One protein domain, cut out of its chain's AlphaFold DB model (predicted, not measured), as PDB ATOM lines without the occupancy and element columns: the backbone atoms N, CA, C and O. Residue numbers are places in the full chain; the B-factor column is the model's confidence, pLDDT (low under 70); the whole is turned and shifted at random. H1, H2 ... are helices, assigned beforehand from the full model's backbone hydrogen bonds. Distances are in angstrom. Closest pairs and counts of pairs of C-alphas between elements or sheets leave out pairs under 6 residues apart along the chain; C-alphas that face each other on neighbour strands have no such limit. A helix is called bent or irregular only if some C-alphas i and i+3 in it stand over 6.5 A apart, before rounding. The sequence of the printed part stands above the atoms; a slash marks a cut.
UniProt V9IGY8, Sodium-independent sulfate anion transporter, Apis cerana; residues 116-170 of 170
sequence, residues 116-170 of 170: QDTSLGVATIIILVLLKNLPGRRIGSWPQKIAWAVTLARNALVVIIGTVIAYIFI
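What this domain is: This is residues 116 to 170 of the 170 residues of the protein "Sodium-independent sulfate anion transporter" of Apis cerana (UniProt V9IGY8). This is a long, narrow pair of helices: H1 runs along the rod, the chain turns back through a loop at residues 133 to 141, and the bent helix H2 returns, with its second arm H2b side by side with H1. The first arm, H2a, extends the rod past the last residues of H1, at the end where the loop lies. The printed part has 55 residues, with two named helices in the order H1, H2 and no named strand; the class is all helix. The whole is loose, with a radius of gyration of the C-alphas of 13.2 A, and spans 42 by 17 by 13 A.

Where its parts are: H1, residues 116 to 132, begins at C-alpha 116 (226.356, 145.602, 215.385) and is 24.4 A long from first to last C-alpha. H2, residues 142 to 169, was assigned as one helix by its hydrogen bonds but is bent: C-alphas 152 and 155 are 8.0 A apart. Its arm H2a, residues 142 to 152, begins at C-alpha 142 (213.187, 179.362, 208.309) and measures 15.4 A. Its arm H2b, residues 155 to 169, measures 21.3 A and ends at C-alpha 169 (224.804, 146.225, 206.008).

How they stand to each other: H1 and H2b touch, with the C-alphas of Thr 124 and Val 158 closest at 6.7 A. They run opposite ways at a shallow tilt of 27 degrees. H1 touches H2a with residues 131 to 132 alone, and only just, with 3 pairs of C-alphas within 8 A; the closest are those of Leu 131 and Thr 151, 5.7 A apart. These two run opposite ways at a steep tilt of 50 degrees. H2a and H2b are about perpendicular, at 78 degrees. In H1, H2a and H2b every O i to N i+4 pair is within hydrogen-bond range.

The domain as a whole: The two C-alphas farthest apart, those of Ile 139 and Ile 170, are 41.8 A apart, while the first and last printed C-alphas, Gln 116 and Ile 170, are 10.7 A apart. The printed part has no cut, and the link from H1 to H2 is short, with 9 residues. The mean pLDDT of the printed part is 86.6; residues 139 and 170 are under 70.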
ATOM      1  N   GLN A 116     226.981 144.826 216.460       85.44
ATOM      2  CA  GLN A 116     226.356 145.602 215.385       85.44
ATOM      3  C   GLN A 116     225.013 146.202 215.831       85.44
ATOM      4  O   GLN A 116     224.851 147.422 215.788       85.44
ATOM      5  N   ASP A 117     224.103 145.376 216.355       86.38
ATOM      6  CA  ASP A 117     222.787 145.813 216.841       86.38
ATOM      7  C   ASP A 117     222.921 146.792 218.013       86.38
ATOM      8  O   ASP A 117     222.273 147.841 218.032       86.38
ATOM      9  N   THR A 118     223.834 146.495 218.945       87.31
ATOM     10  CA  THR A 118     224.130 147.373 220.086       87.31
ATOM     11  C   THR A 118     224.597 148.750 219.632       87.31
ATOM     12  O   THR A 118     224.092 149.771 220.103       87.31
ATOM     13  N   SER A 119     225.540 148.803 218.688       89.56
ATOM     14  CA  SER A 119     226.069 150.066 218.172       89.56
ATOM     15  C   SER A 119     224.989 150.898 217.472       89.56
ATOM     16  O   SER A 119     224.884 152.100 217.724       89.56
ATOM     17  N   LEU A 120     224.127 150.256 216.674       89.12
ATOM     18  CA  LEU A 120     223.017 150.909 215.984       89.12
ATOM     19  C   LEU A 120     221.984 151.450 216.982       89.12
ATOM     20  O   LEU A 120     221.538 152.594 216.857       89.12
ATOM     21  N   GLY A 121     221.631 150.658 217.995       88.94
ATOM     22  CA  GLY A 121     220.686 151.044 219.039       88.94
ATOM     23  C   GLY A 121     221.191 152.207 219.896       88.94
ATOM     24  O   GLY A 121     220.470 153.187 220.102       88.94
ATOM     25  N   VAL A 122     222.450 152.163 220.339       91.06
ATOM     26  CA  VAL A 122     223.063 153.253 221.119       91.06
ATOM     27  C   VAL A 122     223.191 154.528 220.281       91.06
ATOM     28  O   VAL A 122     222.810 155.603 220.750       91.06
ATOM     29  N   ALA A 123     223.641 154.429 219.025       91.19
ATOM     30  CA  ALA A 123     223.710 155.575 218.116       91.19
ATOM     31  C   ALA A 123     222.325 156.210 217.894       91.19
ATOM     32  O   ALA A 123     222.179 157.432 217.960       91.19
ATOM     33  N   THR A 124     221.293 155.383 217.720       91.25
ATOM     34  CA  THR A 124     219.887 155.802 217.603       91.25
ATOM     35  C   THR A 124     219.432 156.593 218.831       91.25
ATOM     36  O   THR A 124     218.849 157.672 218.688       91.25
ATOM     37  N   ILE A 125     219.727 156.109 220.042       91.62
ATOM     38  CA  ILE A 125     219.389 156.811 221.290       91.62
ATOM     39  C   ILE A 125     220.092 158.171 221.355       91.62
ATOM     40  O   ILE A 125     219.440 159.179 221.639       91.62
ATOM     41  N   ILE A 126     221.393 158.220 221.054       92.44
ATOM     42  CA  ILE A 126     222.171 159.468 221.058       92.44
ATOM     43  C   ILE A 126     221.560 160.479 220.080       92.44
ATOM     44  O   ILE A 126     221.290 161.618 220.466       92.44
ATOM     45  N   ILE A 127     221.269 160.062 218.845       90.69
ATOM     46  CA  ILE A 127     220.653 160.925 217.827       90.69
ATOM     47  C   ILE A 127     219.288 161.434 218.304       90.69
ATOM     48  O   ILE A 127     219.017 162.630 218.203       90.69
ATOM     49  N   LEU A 128     218.436 160.577 218.874       90.56
ATOM     50  CA  LEU A 128     217.130 160.995 219.396       90.56
ATOM     51  C   LEU A 128     217.251 162.035 220.517       90.56
ATOM     52  O   LEU A 128     216.473 162.993 220.542       90.56
ATOM     53  N   VAL A 129     218.213 161.867 221.427       90.31
ATOM     54  CA  VAL A 129     218.472 162.825 222.515       90.31
ATOM     55  C   VAL A 129     218.976 164.157 221.955       90.31
ATOM     56  O   VAL A 129     218.478 165.210 222.358       90.31
ATOM     57  N   LEU A 130     219.887 164.130 220.981       89.69
ATOM     58  CA  LEU A 130     220.374 165.339 220.310       89.69
ATOM     59  C   LEU A 130     219.243 166.073 219.571       89.69
ATOM     60  O   LEU A 130     219.063 167.274 219.763       89.69
ATOM     61  N   LEU A 131     218.418 165.352 218.803       87.69
ATOM     62  CA  LEU A 131     217.267 165.913 218.082       87.69
ATOM     63  C   LEU A 131     216.185 166.473 219.015       87.69
ATOM     64  O   LEU A 131     215.474 167.414 218.648       87.69
ATOM     65  N   LYS A 132     216.042 165.909 220.219       86.06
ATOM     66  CA  LYS A 132     215.127 166.421 221.249       86.06
ATOM     67  C   LYS A 132     215.591 167.769 221.807       86.06
ATOM     68  O   LYS A 132     214.742 168.593 222.137       86.06
ATOM     69  N   ASN A 133     216.899 167.993 221.893       84.94
ATOM     70  CA  ASN A 133     217.484 169.209 222.460       84.94
ATOM     71  C   ASN A 133     217.646 170.350 221.437       84.94
ATOM     72  O   ASN A 133     218.163 171.412 221.783       84.94
ATOM     73  N   LEU A 134     217.203 170.167 220.187       84.31
ATOM     74  CA  LEU A 134     217.255 171.215 219.170       84.31
ATOM     75  C   LEU A 134     216.307 172.385 219.521       84.31
ATOM     76  O   LEU A 134     215.114 172.161 219.753       84.31
ATOM     77  N   PRO A 135     216.781 173.646 219.498       76.12
ATOM     78  CA  PRO A 135     215.947 174.818 219.757       76.12
ATOM     79  C   PRO A 135     215.064 175.151 218.541       76.12
ATOM     80  O   PRO A 135     215.340 176.067 217.765       76.12
ATOM     81  N   GLY A 136     213.982 174.395 218.360       76.44
ATOM     82  CA  GLY A 136     212.962 174.638 217.338       76.44
ATOM     83  C   GLY A 136     211.816 175.513 217.853       76.44
ATOM     84  O   GLY A 136     211.287 175.283 218.940       76.44
ATOM     85  N   ARG A 137     211.376 176.495 217.057       77.94
ATOM     86  CA  ARG A 137     210.166 177.293 217.336       77.94
ATOM     87  C   ARG A 137     209.188 177.174 216.172       77.94
ATOM     88  O   ARG A 137     209.580 177.281 215.015       77.94
ATOM     89  N   ARG A 138     207.895 177.005 216.482       72.31
ATOM     90  CA  ARG A 138     206.820 176.918 215.472       72.31
ATOM     91  C   ARG A 138     206.668 178.221 214.672       72.31
ATOM     92  O   ARG A 138     206.295 178.191 213.503       72.31
ATOM     93  N   ILE A 139     206.959 179.359 215.299       69.12
ATOM     94  CA  ILE A 139     206.863 180.699 214.712       69.12
ATOM     95  C   ILE A 139     208.243 181.343 214.857       69.12
ATOM     96  O   ILE A 139     208.744 181.479 215.971       69.12
ATOM     97  N   GLY A 140     208.880 181.668 213.732       78.38
ATOM     98  CA  GLY A 140     210.260 182.147 213.694       78.38
ATOM     99  C   GLY A 140     210.871 182.085 212.294       78.38
ATOM    100  O   GLY A 140     210.158 181.931 211.297       78.38
ATOM    101  N   SER A 141     212.198 182.200 212.233       84.12
ATOM    102  CA  SER A 141     212.975 182.118 210.993       84.12
ATOM    103  C   SER A 141     212.902 180.718 210.364       84.12
ATOM    104  O   SER A 141     212.632 179.723 211.040       84.12
ATOM    105  N   TRP A 142     213.149 180.629 209.054       83.56
ATOM    106  CA  TRP A 142     213.187 179.362 208.309       83.56
ATOM    107  C   TRP A 142     213.973 178.226 209.006       83.56
ATOM    108  O   TRP A 142     213.401 177.144 209.154       83.56
ATOM    109  N   PRO A 143     215.202 178.436 209.530       84.38
ATOM    110  CA  PRO A 143     215.929 177.381 210.242       84.38
ATOM    111  C   PRO A 143     215.247 176.931 211.545       84.38
ATOM    112  O   PRO A 143     215.281 175.748 211.875       84.38
ATOM    113  N   GLN A 144     214.565 177.827 212.267       85.94
ATOM    114  CA  GLN A 144     213.840 177.471 213.496       85.94
ATOM    115  C   GLN A 144     212.587 176.635 213.214       85.94
ATOM    116  O   GLN A 144     212.267 175.734 213.993       85.94
ATOM    117  N   LYS A 145     211.904 176.900 212.091       85.62
ATOM    118  CA  LYS A 145     210.766 176.091 211.627       85.62
ATOM    119  C   LYS A 145     211.209 174.695 211.193       85.62
ATOM    120  O   LYS A 145     210.543 173.723 211.543       85.62
ATOM    121  N   ILE A 146     212.338 174.594 210.485       86.31
ATOM    122  CA  ILE A 146     212.934 173.303 210.106       86.31
ATOM    123  C   ILE A 146     213.320 172.519 211.361       86.31
ATOM    124  O   ILE A 146     212.916 171.368 211.493       86.31
ATOM    125  N   ALA A 147     214.021 173.142 212.314       86.75
ATOM    126  CA  ALA A 147     214.377 172.495 213.577       86.75
ATOM    127  C   ALA A 147     213.134 171.985 214.326       86.75
ATOM    128  O   ALA A 147     213.112 170.844 214.778       86.75
ATOM    129  N   TRP A 148     212.061 172.781 214.384       88.81
ATOM    130  CA  TRP A 148     210.790 172.353 214.977       88.81
ATOM    131  C   TRP A 148     210.172 171.147 214.249       88.81
ATOM    132  O   TRP A 148     209.736 170.196 214.901       88.81
ATOM    133  N   ALA A 149     210.164 171.156 212.913       87.12
ATOM    134  CA  ALA A 149     209.655 170.047 212.107       87.12
ATOM    135  C   ALA A 149     210.485 168.765 212.302       87.12
ATOM    136  O   ALA A 149     209.921 167.685 212.477       87.12
ATOM    137  N   VAL A 150     211.814 168.884 212.350       88.19
ATOM    138  CA  VAL A 150     212.734 167.769 212.614       88.19
ATOM    139  C   VAL A 150     212.498 167.190 214.010       88.19
ATOM    140  O   VAL A 150     212.351 165.978 214.153       88.19
ATOM    141  N   THR A 151     212.382 168.030 215.042       88.19
ATOM    142  CA  THR A 151     212.098 167.560 216.406       88.19
ATOM    143  C   THR A 151     210.727 166.882 216.502       88.19
ATOM    144  O   THR A 151     210.585 165.910 217.251       88.19
ATOM    145  N   LEU A 152     209.726 167.336 215.736       87.31
ATOM    146  CA  LEU A 152     208.405 166.701 215.659       87.31
ATOM    147  C   LEU A 152     208.471 165.314 214.993       87.31
ATOM    148  O   LEU A 152     207.867 164.370 215.498       87.31
ATOM    149  N   ALA A 153     209.235 165.179 213.907       91.25
ATOM    150  CA  ALA A 153     209.367 163.946 213.128       91.25
ATOM    151  C   ALA A 153     210.503 163.010 213.595       91.25
ATOM    152  O   ALA A 153     210.717 161.965 212.982       91.25
ATOM    153  N   ARG A 154     211.222 163.347 214.679       90.62
ATOM    154  CA  ARG A 154     212.453 162.658 215.125       90.62
ATOM    155  C   ARG A 154     212.342 161.130 215.184       90.62
ATOM    156  O   ARG A 154     213.238 160.446 214.708       90.62
ATOM    157  N   ASN A 155     211.234 160.597 215.710       90.38
ATOM    158  CA  ASN A 155     211.041 159.149 215.832       90.38
ATOM    159  C   ASN A 155     210.944 158.490 214.448       90.38
ATOM    160  O   ASN A 155     211.574 157.468 214.214       90.38
ATOM    161  N   ALA A 156     210.190 159.092 213.522       90.69
ATOM    162  CA  ALA A 156     210.033 158.570 212.166       90.69
ATOM    163  C   ALA A 156     211.343 158.667 211.371       90.69
ATOM    164  O   ALA A 156     211.739 157.700 210.729       90.69
ATOM    165  N   LEU A 157     212.041 159.804 211.465       90.75
ATOM    166  CA  LEU A 157     213.329 160.021 210.801       90.75
ATOM    167  C   LEU A 157     214.355 158.962 211.204       90.75
ATOM    168  O   LEU A 157     214.973 158.341 210.344       90.75
ATOM    169  N   VAL A 158     214.501 158.728 212.508       91.00
ATOM    170  CA  VAL A 158     215.475 157.768 213.031       91.00
ATOM    171  C   VAL A 158     215.131 156.333 212.627       91.00
ATOM    172  O   VAL A 158     216.029 155.592 212.244       91.00
ATOM    173  N   VAL A 159     213.848 155.953 212.620       91.00
ATOM    174  CA  VAL A 159     213.422 154.622 212.152       91.00
ATOM    175  C   VAL A 159     213.722 154.428 210.665       91.00
ATOM    176  O   VAL A 159     214.265 153.392 210.290       91.00
ATOM    177  N   ILE A 160     213.412 155.414 209.818       92.69
ATOM    178  CA  ILE A 160     213.662 155.324 208.372       92.69
ATOM    179  C   ILE A 160     215.167 155.212 208.101       92.69
ATOM    180  O   ILE A 160     215.592 154.300 207.396       92.69
ATOM    181  N   ILE A 161     215.976 156.092 208.701       90.94
ATOM    182  CA  ILE A 161     217.438 156.080 208.539       90.94
ATOM    183  C   ILE A 161     218.024 154.760 209.055       90.94
ATOM    184  O   ILE A 161     218.814 154.132 208.354       90.94
ATOM    185  N   GLY A 162     217.605 154.307 210.240       89.56
ATOM    186  CA  GLY A 162     218.053 153.039 210.815       89.56
ATOM    187  C   GLY A 162     217.701 151.837 209.938       89.56
ATOM    188  O   GLY A 162     218.530 150.949 209.771       89.56
ATOM    189  N   THR A 163     216.521 151.843 209.312       90.50
ATOM    190  CA  THR A 163     216.096 150.778 208.387       90.50
ATOM    191  C   THR A 163     216.947 150.761 207.117       90.50
ATOM    192  O   THR A 163     217.351 149.692 206.671       90.50
ATOM    193  N   VAL A 164     217.267 151.929 206.548       91.94
ATOM    194  CA  VAL A 164     218.138 152.030 205.362       91.94
ATOM    195  C   VAL A 164     219.560 151.570 205.680       91.94
ATOM    196  O   VAL A 164     220.138 150.817 204.904       91.94
ATOM    197  N   ILE A 165     220.112 151.978 206.828       89.06
ATOM    198  CA  ILE A 165     221.430 151.516 207.282       89.06
ATOM    199  C   ILE A 165     221.412 149.993 207.441       89.06
ATOM    200  O   ILE A 165     222.263 149.318 206.873       89.06
ATOM    201  N   ALA A 166     220.419 149.444 208.145       87.31
ATOM    202  CA  ALA A 166     220.296 148.001 208.319       87.31
ATOM    203  C   ALA A 166     220.216 147.257 206.975       87.31
ATOM    204  O   ALA A 166     220.879 146.243 206.818       87.31
ATOM    205  N   TYR A 167     219.481 147.785 205.990       89.12
ATOM    206  CA  TYR A 167     219.375 147.190 204.651       89.12
ATOM    207  C   TYR A 167     220.691 147.188 203.858       89.12
ATOM    208  O   TYR A 167     220.896 146.307 203.037       89.12
ATOM    209  N   ILE A 168     221.575 148.168 204.068       90.69
ATOM    210  CA  ILE A 168     222.862 148.246 203.353       90.69
ATOM    211  C   ILE A 168     223.909 147.297 203.962       90.69
ATOM    212  O   ILE A 168     224.801 146.836 203.254       90.69
ATOM    213  N   PHE A 169     223.834 147.047 205.273       79.06
ATOM    214  CA  PHE A 169     224.804 146.225 206.008       79.06
ATOM    215  C   PHE A 169     224.382 144.751 206.188       79.06
ATOM    216  O   PHE A 169     225.199 143.962 206.667       79.06
ATOM    217  N   ILE A 170     223.141 144.397 205.831       62.50
ATOM    218  CA  ILE A 170     222.605 143.022 205.745       62.50
ATOM    219  C   ILE A 170     222.762 142.507 204.316       62.50
ATOM    220  O   ILE A 170     223.160 141.330 204.174       62.50
TER     221      ILE A 170